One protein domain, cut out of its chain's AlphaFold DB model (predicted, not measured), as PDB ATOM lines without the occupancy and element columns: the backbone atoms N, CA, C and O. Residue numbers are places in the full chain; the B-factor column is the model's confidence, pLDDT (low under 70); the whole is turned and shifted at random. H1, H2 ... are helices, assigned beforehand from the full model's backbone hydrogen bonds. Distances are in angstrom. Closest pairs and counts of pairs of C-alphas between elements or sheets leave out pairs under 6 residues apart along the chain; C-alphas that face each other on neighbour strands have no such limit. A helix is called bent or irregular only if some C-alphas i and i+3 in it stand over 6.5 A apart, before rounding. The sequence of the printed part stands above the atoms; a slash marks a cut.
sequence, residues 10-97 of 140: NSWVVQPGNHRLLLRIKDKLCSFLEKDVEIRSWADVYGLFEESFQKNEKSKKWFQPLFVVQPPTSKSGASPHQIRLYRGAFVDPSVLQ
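What this domain is: This is residues 10 to 97 of the 140 residues of an uncharacterized protein of Alteromonadaceae bacterium 2753L.S.0a.02 (UniProt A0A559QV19). Helices H2, H3 and H4 stand side by side as a bundle; H5 packs steeply across H3, and short H1 and H6 lie toward opposite ends. The printed part has 88 residues with six named helices, H1 to H6 in order along the chain, and no named strand; the class is all helix, with 63 of the 88 printed residues in the helices, and the whole is compact, with a radius of gyration of the C-alphas of 12.9 A and spans of 37 by 29 by 20 A.

How they stand to each other: H2, residues 18 to 33, only just touches H3, residues 42 to 55, with 3 pairs of C-alphas within 8 A, the closest Leu 33 and Ser 52, 7.2 A. H3 and H4, residues 57 to 69, form a hairpin, a shallow tilt of 20 degrees, opposite ways. H4 is irregular: C-alphas 62 and 65 are 7.1 A apart; 3 of 9 O i to N i+4 pairs and 7 of 10 O i to N i+3 pairs are within hydrogen-bond range.

Where its parts are: H1, residues 10 to 14, begins at C-alpha (27.334, -11.911, -29.852). H5 is residues 80 to 90; H6, residues 93 to 96, ends at (37.895, -17.579, -59.884).

The domain as a whole: The printed part has no cut; residues 92 to 97 have pLDDT under 70.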
ATOM      1  N   ASN A  10      28.005 -12.735 -30.861       91.44
ATOM      2  CA  ASN A  10      27.334 -11.911 -29.852       91.44
ATOM      3  C   ASN A  10      27.645 -10.416 -30.012       91.44
ATOM      4  O   ASN A  10      26.755  -9.585 -29.861       91.44
ATOM      5  N   SER A  11      28.886 -10.073 -30.371       91.06
ATOM      6  CA  SER A  11      29.278  -8.682 -30.638       91.06
ATOM      7  C   SER A  11      28.539  -8.127 -31.856       91.06
ATOM      8  O   SER A  11      28.042  -7.003 -31.831       91.06
ATOM      9  N   TRP A  12      28.385  -8.945 -32.900       91.31
ATOM     10  CA  TRP A  12      27.631  -8.572 -34.092       91.31
ATOM     11  C   TRP A  12      26.134  -8.375 -33.809       91.31
ATOM     12  O   TRP A  12      25.551  -7.405 -34.290       91.31
ATOM     13  N   VAL A  13      25.508  -9.241 -33.005       92.31
ATOM     14  CA  VAL A  13      24.065  -9.162 -32.697       92.31
ATOM     15  C   VAL A  13      23.695  -7.883 -31.938       92.31
ATOM     16  O   VAL A  13      22.624  -7.325 -32.181       92.31
ATOM     17  N   VAL A  14      24.571  -7.406 -31.048       91.19
ATOM     18  CA  VAL A  14      24.337  -6.210 -30.215       91.19
ATOM     19  C   VAL A  14      24.389  -4.910 -31.027       91.19
ATOM     20  O   VAL A  14      23.845  -3.891 -30.604       91.19
ATOM     21  N   GLN A  15      24.997  -4.924 -32.215       89.56
ATOM     22  CA  GLN A  15      25.039  -3.747 -33.079       89.56
ATOM     23  C   GLN A  15      23.629  -3.330 -33.544       89.56
ATOM     24  O   GLN A  15      22.759  -4.176 -33.797       89.56
ATOM     25  N   PRO A  16      23.383  -2.017 -33.696       90.12
ATOM     26  CA  PRO A  16      22.065  -1.502 -34.036       90.12
ATOM     27  C   PRO A  16      21.585  -2.048 -35.386       90.12
ATOM     28  O   PRO A  16      22.288  -1.996 -36.390       90.12
ATOM     29  N   GLY A  17      20.358  -2.572 -35.411       89.06
ATOM     30  CA  GLY A  17      19.724  -3.115 -36.618       89.06
ATOM     31  C   GLY A  17      19.989  -4.602 -36.877       89.06
ATOM     32  O   GLY A  17      19.101  -5.270 -37.417       89.06
ATOM     33  N   ASN A  18      21.113  -5.158 -36.414       91.75
ATOM     34  CA  ASN A  18      21.471  -6.562 -36.663       91.75
ATOM     35  C   ASN A  18      20.521  -7.541 -35.969       91.75
ATOM     36  O   ASN A  18      20.092  -8.517 -36.580       91.75
ATOM     37  N   HIS A  19      20.088  -7.237 -34.742       90.00
ATOM     38  CA  HIS A  19      19.078  -8.041 -34.050       90.00
ATOM     39  C   HIS A  19      17.750  -8.129 -34.832       90.00
ATOM     40  O   HIS A  19      17.187  -9.209 -34.994       90.00
ATOM     41  N   ARG A  20      17.272  -7.010 -35.398       91.38
ATOM     42  CA  ARG A  20      16.043  -6.993 -36.219       91.38
ATOM     43  C   ARG A  20      16.218  -7.782 -37.514       91.38
ATOM     44  O   ARG A  20      15.283  -8.440 -37.963       91.38
ATOM     45  N   LEU A  21      17.398  -7.698 -38.123       92.19
ATOM     46  CA  LEU A  21      17.740  -8.470 -39.312       92.19
ATOM     47  C   LEU A  21      17.744  -9.974 -39.012       92.19
ATOM     48  O   LEU A  21      17.142 -10.737 -39.765       92.19
ATOM     49  N   LEU A  22      18.344 -10.374 -37.889       92.75
ATOM     50  CA  LEU A  22      18.372 -11.760 -37.430       92.75
ATOM     51  C   LEU A  22      16.954 -12.307 -37.216       92.75
ATOM     52  O   LEU A  22      16.649 -13.382 -37.723       92.75
ATOM     53  N   LEU A  23      16.081 -11.553 -36.540       92.50
ATOM     54  CA  LEU A  23      14.685 -11.954 -36.322       92.50
ATOM     55  C   LEU A  23      13.931 -12.155 -37.642       92.50
ATOM     56  O   LEU A  23      13.332 -13.203 -37.848       92.50
ATOM     57  N   ARG A  24      14.044 -11.219 -38.595       93.06
ATOM     58  CA  ARG A  24      13.392 -11.367 -39.911       93.06
ATOM     59  C   ARG A  24      13.882 -12.587 -40.686       93.06
ATOM     60  O   ARG A  24      13.107 -13.195 -41.422       93.06
ATOM     61  N   ILE A  25      15.177 -12.895 -40.604       92.31
ATOM     62  CA  ILE A  25      15.738 -14.088 -41.249       92.31
ATOM     63  C   ILE A  25      15.220 -15.339 -40.542       92.31
ATOM     64  O   ILE A  25      14.775 -16.261 -41.220       92.31
ATOM     65  N   LYS A  26      15.206 -15.342 -39.205       93.06
ATOM     66  CA  LYS A  26      14.657 -16.437 -38.404       93.06
ATOM     67  C   LYS A  26      13.194 -16.713 -38.756       93.06
ATOM     68  O   LYS A  26      12.888 -17.853 -39.070       93.06
ATOM     69  N   ASP A  27      12.331 -15.701 -38.817       92.50
ATOM     70  CA  ASP A  27      10.905 -15.885 -39.144       92.50
ATOM     71  C   ASP A  27      10.704 -16.514 -40.532       92.50
ATOM     72  O   ASP A  27       9.880 -17.416 -40.722       92.50
ATOM     73  N   LYS A  28      11.509 -16.078 -41.514       92.38
ATOM     74  CA  LYS A  28      11.507 -16.661 -42.863       92.38
ATOM     75  C   LYS A  28      11.983 -18.105 -42.857       92.38
ATOM     76  O   LYS A  28      11.396 -18.928 -43.551       92.38
ATOM     77  N   LEU A  29      13.030 -18.412 -42.093       92.06
ATOM     78  CA  LEU A  29      13.567 -19.765 -41.988       92.06
ATOM     79  C   LEU A  29      12.622 -20.697 -41.235       92.06
ATOM     80  O   LEU A  29      12.439 -21.815 -41.697       92.06
ATOM     81  N   CYS A  30      11.977 -20.247 -40.157       93.25
ATOM     82  CA  CYS A  30      10.967 -21.035 -39.453       93.25
ATOM     83  C   CYS A  30       9.807 -21.395 -40.386       93.25
ATOM     84  O   CYS A  30       9.444 -22.561 -40.496       93.25
ATOM     85  N   SER A  31       9.290 -20.408 -41.126       91.38
ATOM     86  CA  SER A  31       8.207 -20.628 -42.094       91.38
ATOM     87  C   SER A  31       8.631 -21.535 -43.255       91.38
ATOM     88  O   SER A  31       7.836 -22.326 -43.742       91.38
ATOM     89  N   PHE A  32       9.878 -21.420 -43.720       92.62
ATOM     90  CA  PHE A  32      10.377 -22.176 -44.872       92.62
ATOM     91  C   PHE A  32      10.803 -23.608 -44.527       92.62
ATOM     92  O   PHE A  32      10.684 -24.513 -45.350       92.62
ATOM     93  N   LEU A  33      11.360 -23.813 -43.333       90.25
ATOM     94  CA  LEU A  33      11.826 -25.117 -42.869       90.25
ATOM     95  C   LEU A  33      10.763 -25.871 -42.065       90.25
ATOM     96  O   LEU A  33      11.010 -27.033 -41.757       90.25
ATOM     97  N   GLU A  34       9.629 -25.230 -41.757       91.31
ATOM     98  CA  GLU A  34       8.523 -25.767 -40.946       91.31
ATOM     99  C   GLU A  34       8.997 -26.286 -39.579       91.31
ATOM    100  O   GLU A  34       8.518 -27.291 -39.059       91.31
ATOM    101  N   LYS A  35       9.989 -25.605 -38.998       91.06
ATOM    102  CA  LYS A  35      10.594 -25.971 -37.717       91.06
ATOM    103  C   LYS A  35      11.024 -24.741 -36.941       91.06
ATOM    104  O   LYS A  35      11.330 -23.707 -37.533       91.06
ATOM    105  N   ASP A  36      11.142 -24.887 -35.629       88.88
ATOM    106  CA  ASP A  36      11.739 -23.849 -34.803       88.88
ATOM    107  C   ASP A  36      13.240 -23.744 -35.069       88.88
ATOM    108  O   ASP A  36      14.010 -24.692 -34.907       88.88
ATOM    109  N   VAL A  37      13.654 -22.558 -35.516       90.88
ATOM    110  CA  VAL A  37      15.043 -22.244 -35.837       90.88
ATOM    111  C   VAL A  37      15.653 -21.420 -34.710       90.88
ATOM    112  O   VAL A  37      15.177 -20.336 -34.357       90.88
ATOM    113  N   GLU A  38      16.764 -21.906 -34.167       90.12
ATOM    114  CA  GLU A  38      17.590 -21.168 -33.219       90.12
ATOM    115  C   GLU A  38      18.936 -20.809 -33.842       90.12
ATOM    116  O   GLU A  38      19.562 -21.624 -34.511       90.12
ATOM    117  N   ILE A  39      19.377 -19.569 -33.617       91.75
ATOM    118  CA  ILE A  39      20.661 -19.061 -34.104       91.75
ATOM    119  C   ILE A  39      21.405 -18.484 -32.906       91.75
ATOM    120  O   ILE A  39      21.066 -17.400 -32.427       91.75
ATOM    121  N   ARG A  40      22.396 -19.224 -32.403       90.88
ATOM    122  CA  ARG A  40      23.220 -18.834 -31.246       90.88
ATOM    123  C   ARG A  40      24.657 -18.510 -31.656       90.88
ATOM    124  O   ARG A  40      25.389 -17.882 -30.896       90.88
ATOM    125  N   SER A  41      25.065 -18.935 -32.848       91.75
ATOM    126  CA  SER A  41      26.421 -18.789 -33.363       91.75
ATOM    127  C   SER A  41      26.456 -18.612 -34.884       91.75
ATOM    128  O   SER A  41      25.489 -18.891 -35.594       91.75
ATOM    129  N   TRP A  42      27.618 -18.204 -35.409       90.88
ATOM    130  CA  TRP A  42      27.866 -18.209 -36.855       90.88
ATOM    131  C   TRP A  42      27.803 -19.616 -37.461       90.88
ATOM    132  O   TRP A  42      27.372 -19.757 -38.602       90.88
ATOM    133  N   ALA A  43      28.180 -20.654 -36.707       89.44
ATOM    134  CA  ALA A  43      28.095 -22.036 -37.171       89.44
ATOM    135  C   ALA A  43      26.643 -22.448 -37.460       89.44
ATOM    136  O   ALA A  43      26.380 -23.059 -38.496       89.44
ATOM    137  N   ASP A  44      25.697 -22.026 -36.614       92.12
ATOM    138  CA  ASP A  44      24.266 -22.280 -36.827       92.12
ATOM    139  C   ASP A  44      23.775 -21.596 -38.106       92.12
ATOM    140  O   ASP A  44      23.058 -22.197 -38.902       92.12
ATOM    141  N   VAL A  45      24.219 -20.356 -38.357       92.88
ATOM    142  CA  VAL A  45      23.909 -19.637 -39.602       92.88
ATOM    143  C   VAL A  45      24.393 -20.424 -40.821       92.88
ATOM    144  O   VAL A  45      23.656 -20.541 -41.801       92.88
ATOM    145  N   TYR A  46      25.612 -20.967 -40.778       92.75
ATOM    146  CA  TYR A  46      26.165 -21.739 -41.892       92.75
ATOM    147  C   TYR A  46      25.433 -23.067 -42.103       92.75
ATOM    148  O   TYR A  46      25.169 -23.426 -43.250       92.75
ATOM    149  N   GLY A  47      25.050 -23.757 -41.024       91.50
ATOM    150  CA  GLY A  47      24.246 -24.979 -41.102       91.50
ATOM    151  C   GLY A  47      22.847 -24.725 -41.670       91.50
ATOM    152  O   GLY A  47      22.394 -25.439 -42.561       91.50
ATOM    153  N   LEU A  48      22.188 -23.649 -41.231       93.19
ATOM    154  CA  LEU A  48      20.873 -23.256 -41.746       93.19
ATOM    155  C   LEU A  48      20.934 -22.802 -43.202       93.19
ATOM    156  O   LEU A  48      20.000 -23.051 -43.966       93.19
ATOM    157  N   PHE A  49      22.022 -22.143 -43.600       93.31
ATOM    158  CA  PHE A  49      22.255 -21.817 -44.999       93.31
ATOM    159  C   PHE A  49      22.372 -23.087 -45.836       93.31
ATOM    160  O   PHE A  49      21.679 -23.203 -46.836       93.31
ATOM    161  N   GLU A  50      23.189 -24.048 -45.416       92.62
ATOM    162  CA  GLU A  50      23.347 -25.325 -46.113       92.62
ATOM    163  C   GLU A  50      22.008 -26.057 -46.279       92.62
ATOM    164  O   GLU A  50      21.631 -26.404 -47.398       92.62
ATOM    165  N   GLU A  51      21.241 -26.205 -45.200       92.12
ATOM    166  CA  GLU A  51      19.948 -26.892 -45.229       92.12
ATOM    167  C   GLU A  51      18.911 -26.163 -46.098       92.12
ATOM    168  O   GLU A  51      18.219 -26.772 -46.919       92.12
ATOM    169  N   SER A  52      18.792 -24.841 -45.945       91.44
ATOM    170  CA  SER A  52      17.824 -24.058 -46.722       91.44
ATOM    171  C   SER A  52      18.212 -23.943 -48.197       91.44
ATOM    172  O   SER A  52      17.330 -23.939 -49.059       91.44
ATOM    173  N   PHE A  53      19.511 -23.903 -48.504       91.31
ATOM    174  CA  PHE A  53      20.024 -23.833 -49.867       91.31
ATOM    175  C   PHE A  53      19.835 -25.153 -50.614       91.31
ATOM    176  O   PHE A  53      19.455 -25.129 -51.781       91.31
ATOM    177  N   GLN A  54      19.994 -26.294 -49.933       88.75
ATOM    178  CA  GLN A  54      19.679 -27.612 -50.498       88.75
ATOM    179  C   GLN A  54      18.193 -27.753 -50.866       88.75
ATOM    180  O   GLN A  54      17.873 -28.379 -51.873       88.75
ATOM    181  N   LYS A  55      17.283 -27.154 -50.084       89.44
ATOM    182  CA  LYS A  55      15.844 -27.158 -50.399       89.44
ATOM    183  C   LYS A  55      15.484 -26.192 -51.529       89.44
ATOM    184  O   LYS A  55      14.644 -26.513 -52.366       89.44
ATOM    185  N   ASN A  56      16.046 -24.981 -51.523       89.69
ATOM    186  CA  ASN A  56      15.758 -23.972 -52.539       89.69
ATOM    187  C   ASN A  56      16.875 -22.926 -52.632       89.69
ATOM    188  O   ASN A  56      17.151 -22.209 -51.669       89.69
ATOM    189  N   GLU A  57      17.421 -22.731 -53.830       86.56
ATOM    190  CA  GLU A  57      18.466 -21.734 -54.100       86.56
ATOM    191  C   GLU A  57      18.023 -20.289 -53.811       86.56
ATOM    192  O   GLU A  57      18.847 -19.420 -53.512       86.56
ATOM    193  N   LYS A  58      16.712 -20.003 -53.837       85.81
ATOM    194  CA  LYS A  58      16.168 -18.669 -53.519       85.81
ATOM    195  C   LYS A  58      16.460 -18.236 -52.078       85.81
ATOM    196  O   LYS A  58      16.496 -17.029 -51.818       85.81
ATOM    197  N   SER A  59      16.715 -19.186 -51.171       87.94
ATOM    198  CA  SER A  59      17.099 -18.916 -49.777       87.94
ATOM    199  C   SER A  59      18.400 -18.111 -49.672       87.94
ATOM    200  O   SER A  59      18.549 -17.318 -48.742       87.94
ATOM    201  N   LYS A  60      19.287 -18.187 -50.683       89.31
ATOM    202  CA  LYS A  60      20.535 -17.407 -50.791       89.31
ATOM    203  C   LYS A  60      20.342 -15.926 -50.452       89.31
ATOM    204  O   LYS A  60      21.154 -15.335 -49.740       89.31
ATOM    205  N   LYS A  61      19.253 -15.314 -50.934       89.62
ATOM    206  CA  LYS A  61      18.978 -13.878 -50.738       89.62
ATOM    207  C   LYS A  61      18.798 -13.502 -49.265       89.62
ATOM    208  O   LYS A  61      19.047 -12.358 -48.900       89.62
ATOM    209  N   TRP A  62      18.365 -14.435 -48.420       91.56
ATOM    210  CA  TRP A  62      18.162 -14.183 -46.992       91.56
ATOM    211  C   TRP A  62      19.486 -14.130 -46.229       91.56
ATOM    212  O   TRP A  62      19.610 -13.342 -45.299       91.56
ATOM    213  N   PHE A  63      20.480 -14.906 -46.664       91.56
ATOM    214  CA  PHE A  63      21.794 -14.983 -46.020       91.56
ATOM    215  C   PHE A  63      22.814 -13.989 -46.579       91.56
ATOM    216  O   PHE A  63      23.828 -13.732 -45.937       91.56
ATOM    217  N   GLN A  64      22.536 -13.377 -47.733       90.81
ATOM    218  CA  GLN A  64      23.384 -12.342 -48.323       90.81
ATOM    219  C   GLN A  64      23.837 -11.256 -47.324       90.81
ATOM    220  O   GLN A  64      25.044 -11.040 -47.233       90.81
ATOM    221  N   PRO A  65      22.957 -10.605 -46.534       89.81
ATOM    222  CA  PRO A  65      23.404  -9.582 -45.588       89.81
ATOM    223  C   PRO A  65      24.308 -10.129 -44.473       89.81
ATOM    224  O   PRO A  65      25.166  -9.401 -43.982       89.81
ATOM    225  N   LEU A  66      24.153 -11.400 -44.089       90.44
ATOM    226  CA  LEU A  66      24.997 -12.037 -43.075       90.44
ATOM    227  C   LEU A  66      26.403 -12.303 -43.623       90.44
ATOM    228  O   LEU A  66      27.397 -12.021 -42.957       90.44
ATOM    229  N   PHE A  67      26.496 -12.792 -44.860       89.75
ATOM    230  CA  PHE A  67      27.779 -13.157 -45.461       89.75
ATOM    231  C   PHE A  67      28.571 -11.983 -46.033       89.75
ATOM    232  O   PHE A  67      29.783 -12.109 -46.189       89.75
ATOM    233  N   VAL A  68      27.927 -10.840 -46.283       87.06
ATOM    234  CA  VAL A  68      28.644  -9.577 -46.534       87.06
ATOM    235  C   VAL A  68      29.481  -9.184 -45.314       87.06
ATOM    236  O   VAL A  68      30.588  -8.680 -45.474       87.06
ATOM    237  N   VAL A  69      28.975  -9.437 -44.103       87.44
ATOM    238  CA  VAL A  69      29.678  -9.097 -42.860       87.44
ATOM    239  C   VAL A  69      30.670 -10.187 -42.465       87.44
ATOM    240  O   VAL A  69      31.832  -9.895 -42.196       87.44
ATOM    241  N   GLN A  70      30.218 -11.441 -42.427       88.38
ATOM    242  CA  GLN A  70      31.028 -12.569 -41.982       88.38
ATOM    243  C   GLN A  70      30.906 -13.738 -42.971       88.38
ATOM    244  O   GLN A  70      30.088 -14.647 -42.773       88.38
ATOM    245  N   PRO A  71      31.728 -13.759 -44.035       89.06
ATOM    246  CA  PRO A  71      31.743 -14.883 -44.954       89.06
ATOM    247  C   PRO A  71      32.220 -16.156 -44.230       89.06
ATOM    248  O   PRO A  71      33.068 -16.083 -43.328       89.06
ATOM    249  N   PRO A  72      31.703 -17.337 -44.610       89.75
ATOM    250  CA  PRO A  72      32.166 -18.600 -44.058       89.75
ATOM    251  C   PRO A  72      33.630 -18.830 -44.434       89.75
ATOM    252  O   PRO A  72      34.014 -18.867 -45.607       89.75
ATOM    253  N   THR A  73      34.457 -18.997 -43.409       87.50
ATOM    254  CA  THR A  73      35.884 -19.296 -43.521       87.50
ATOM    255  C   THR A  73      36.250 -20.355 -42.491       87.50
ATOM    256  O   THR A  73      35.538 -20.563 -41.510       87.50
ATOM    257  N   SER A  74      37.406 -20.993 -42.661       83.81
ATOM    258  CA  SER A  74      37.906 -21.949 -41.666       83.81
ATOM    259  C   SER A  74      38.115 -21.300 -40.290       83.81
ATOM    260  O   SER A  74      37.982 -21.971 -39.275       83.81
ATOM    261  N   LYS A  75      38.385 -19.986 -40.244       81.50
ATOM    262  CA  LYS A  75      38.544 -19.214 -39.002       81.50
ATOM    263  C   LYS A  75      37.215 -18.925 -38.296       81.50
ATOM    264  O   LYS A  75      37.216 -18.749 -37.085       81.50
ATOM    265  N   SER A  76      36.095 -18.885 -39.024       81.81
ATOM    266  CA  SER A  76      34.761 -18.670 -38.444       81.81
ATOM    267  C   SER A  76      34.055 -19.965 -38.022       81.81
ATOM    268  O   SER A  76      32.897 -19.920 -37.616       81.81
ATOM    269  N   GLY A  77      34.740 -21.114 -38.106       82.06
ATOM    270  CA  GLY A  77      34.182 -22.423 -37.757       82.06
ATOM    271  C   GLY A  77      33.344 -23.068 -38.864       82.06
ATOM    272  O   GLY A  77      32.666 -24.057 -38.605       82.06
ATOM    273  N   ALA A  78      33.380 -22.537 -40.092       87.88
ATOM    274  CA  ALA A  78      32.652 -23.119 -41.216       87.88
ATOM    275  C   ALA A  78      33.318 -24.409 -41.719       87.88
ATOM    276  O   ALA A  78      34.546 -24.489 -41.852       87.88
ATOM    277  N   SER A  79      32.501 -25.404 -42.071       89.56
ATOM    278  CA  SER A  79      32.997 -26.645 -42.664       89.56
ATOM    279  C   SER A  79      33.552 -26.400 -44.080       89.56
ATOM    280  O   SER A  79      33.103 -25.488 -44.786       89.56
ATOM    281  N   PRO A  80      34.494 -27.228 -44.574       88.12
ATOM    282  CA  PRO A  80      34.979 -27.113 -45.950       88.12
ATOM    283  C   PRO A  80      33.863 -27.190 -46.999       88.12
ATOM    284  O   PRO A  80      33.983 -26.585 -48.063       88.12
ATOM    285  N   HIS A  81      32.784 -27.923 -46.706       88.31
ATOM    286  CA  HIS A  81      31.619 -28.019 -47.577       88.31
ATOM    287  C   HIS A  81      30.837 -26.699 -47.613       88.31
ATOM    288  O   HIS A  81      30.585 -26.174 -48.695       88.31
ATOM    289  N   GLN A  82      30.561 -26.097 -46.454       88.44
ATOM    290  CA  GLN A  82      29.869 -24.806 -46.344       88.44
ATOM    291  C   GLN A  82      30.628 -23.680 -47.049       88.44
ATOM    292  O   GLN A  82      30.031 -22.852 -47.733       88.44
ATOM    293  N   ILE A  83      31.961 -23.685 -46.956       88.75
ATOM    294  CA  ILE A  83      32.808 -22.728 -47.677       88.75
ATOM    295  C   ILE A  83      32.660 -22.910 -49.195       88.75
ATOM    296  O   ILE A  83      32.593 -21.922 -49.927       88.75
ATOM    297  N   ARG A  84      32.598 -24.155 -49.694       86.81
ATOM    298  CA  ARG A  84      32.377 -24.426 -51.127       86.81
ATOM    299  C   ARG A  84      30.980 -24.011 -51.571       86.81
ATOM    300  O   ARG A  84      30.879 -23.374 -52.614       86.81
ATOM    301  N   LEU A  85      29.948 -24.325 -50.788       88.25
ATOM    302  CA  LEU A  85      28.570 -23.904 -51.062       88.25
ATOM    303  C   LEU A  85      28.469 -22.386 -51.141       88.25
ATOM    304  O   LEU A  85      27.946 -21.857 -52.113       88.25
ATOM    305  N   TYR A  86      29.039 -21.676 -50.168       88.94
ATOM    306  CA  TYR A  86      29.082 -20.220 -50.188       88.94
ATOM    307  C   TYR A  86      29.810 -19.680 -51.419       88.94
ATOM    308  O   TYR A  86      29.302 -18.778 -52.079       88.94
ATOM    309  N   ARG A  87      30.973 -20.242 -51.767       85.31
ATOM    310  CA  ARG A  87      31.709 -19.827 -52.968       85.31
ATOM    311  C   ARG A  87      30.899 -20.069 -54.238       85.31
ATOM    312  O   ARG A  87      30.788 -19.156 -55.037       85.31
ATOM    313  N   GLY A  88      30.298 -21.246 -54.399       82.19
ATOM    314  CA  GLY A  88      29.464 -21.552 -55.564       82.19
ATOM    315  C   GLY A  88      28.192 -20.704 -55.630       82.19
ATOM    316  O   GLY A  88      27.750 -20.344 -56.714       82.19
ATOM    317  N   ALA A  89      27.627 -20.348 -54.476       82.50
ATOM    318  CA  ALA A  89      26.425 -19.538 -54.410       82.50
ATOM    319  C   ALA A  89      26.715 -18.050 -54.633       82.50
ATOM    320  O   ALA A  89      25.949 -17.406 -55.338       82.50
ATOM    321  N   PHE A  90      27.760 -17.477 -54.030       79.94
ATOM    322  CA  PHE A  90      27.960 -16.021 -53.938       79.94
ATOM    323  C   PHE A  90      29.179 -15.476 -54.679       79.94
ATOM    324  O   PHE A  90      29.214 -14.274 -54.927       79.94
ATOM    325  N   VAL A  91      30.173 -16.304 -55.001       73.75
ATOM    326  CA  VAL A  91      31.370 -15.850 -55.715       73.75
ATOM    327  C   VAL A  91      31.174 -16.132 -57.196       73.75
ATOM    328  O   VAL A  91      31.040 -17.286 -57.596       73.75
ATOM    329  N   ASP A  92      31.171 -15.076 -58.009       64.69
ATOM    330  CA  ASP A  92      31.063 -15.228 -59.455       64.69
ATOM    331  C   ASP A  92      32.222 -16.092 -59.983       64.69
ATOM    332  O   ASP A  92      33.394 -15.812 -59.693       64.69
ATOM    333  N   PRO A  93      31.943 -17.133 -60.790       59.66
ATOM    334  CA  PRO A  93      32.976 -18.029 -61.304       59.66
ATOM    335  C   PRO A  93      34.011 -17.300 -62.175       59.66
ATOM    336  O   PRO A  93      35.160 -17.731 -62.252       59.66
ATOM    337  N   SER A  94      33.651 -16.157 -62.765       60.75
ATOM    338  CA  SER A  94      34.556 -15.289 -63.528       60.75
ATOM    339  C   SER A  94      35.680 -14.684 -62.678       60.75
ATOM    340  O   SER A  94      36.766 -14.426 -63.189       60.75
ATOM    341  N   VAL A  95      35.464 -14.505 -61.370       56.59
ATOM    342  CA  VAL A  95      36.495 -14.026 -60.431       56.59
ATOM    343  C   VAL A  95      37.475 -15.151 -60.074       56.59
ATOM    344  O   VAL A  95      38.645 -14.894 -59.809       56.59
ATOM    345  N   LEU A  96      37.033 -16.413 -60.118       54.75
ATOM    346  CA  LEU A  96      37.895 -17.579 -59.884       54.75
ATOM    347  C   LEU A  96      38.785 -17.919 -61.089       54.75
ATOM    348  O   LEU A  96      39.834 -18.531 -60.905       54.75
ATOM    349  N   GLN A  97      38.378 -17.534 -62.301       55.94
ATOM    350  CA  GLN A  97      39.147 -17.759 -63.531       55.94
ATOM    351  C   GLN A  97      40.326 -16.798 -63.702       55.94
ATOM    352  O   GLN A  97      41.243 -17.108 -64.455       55.94
TER     353      GLN A  97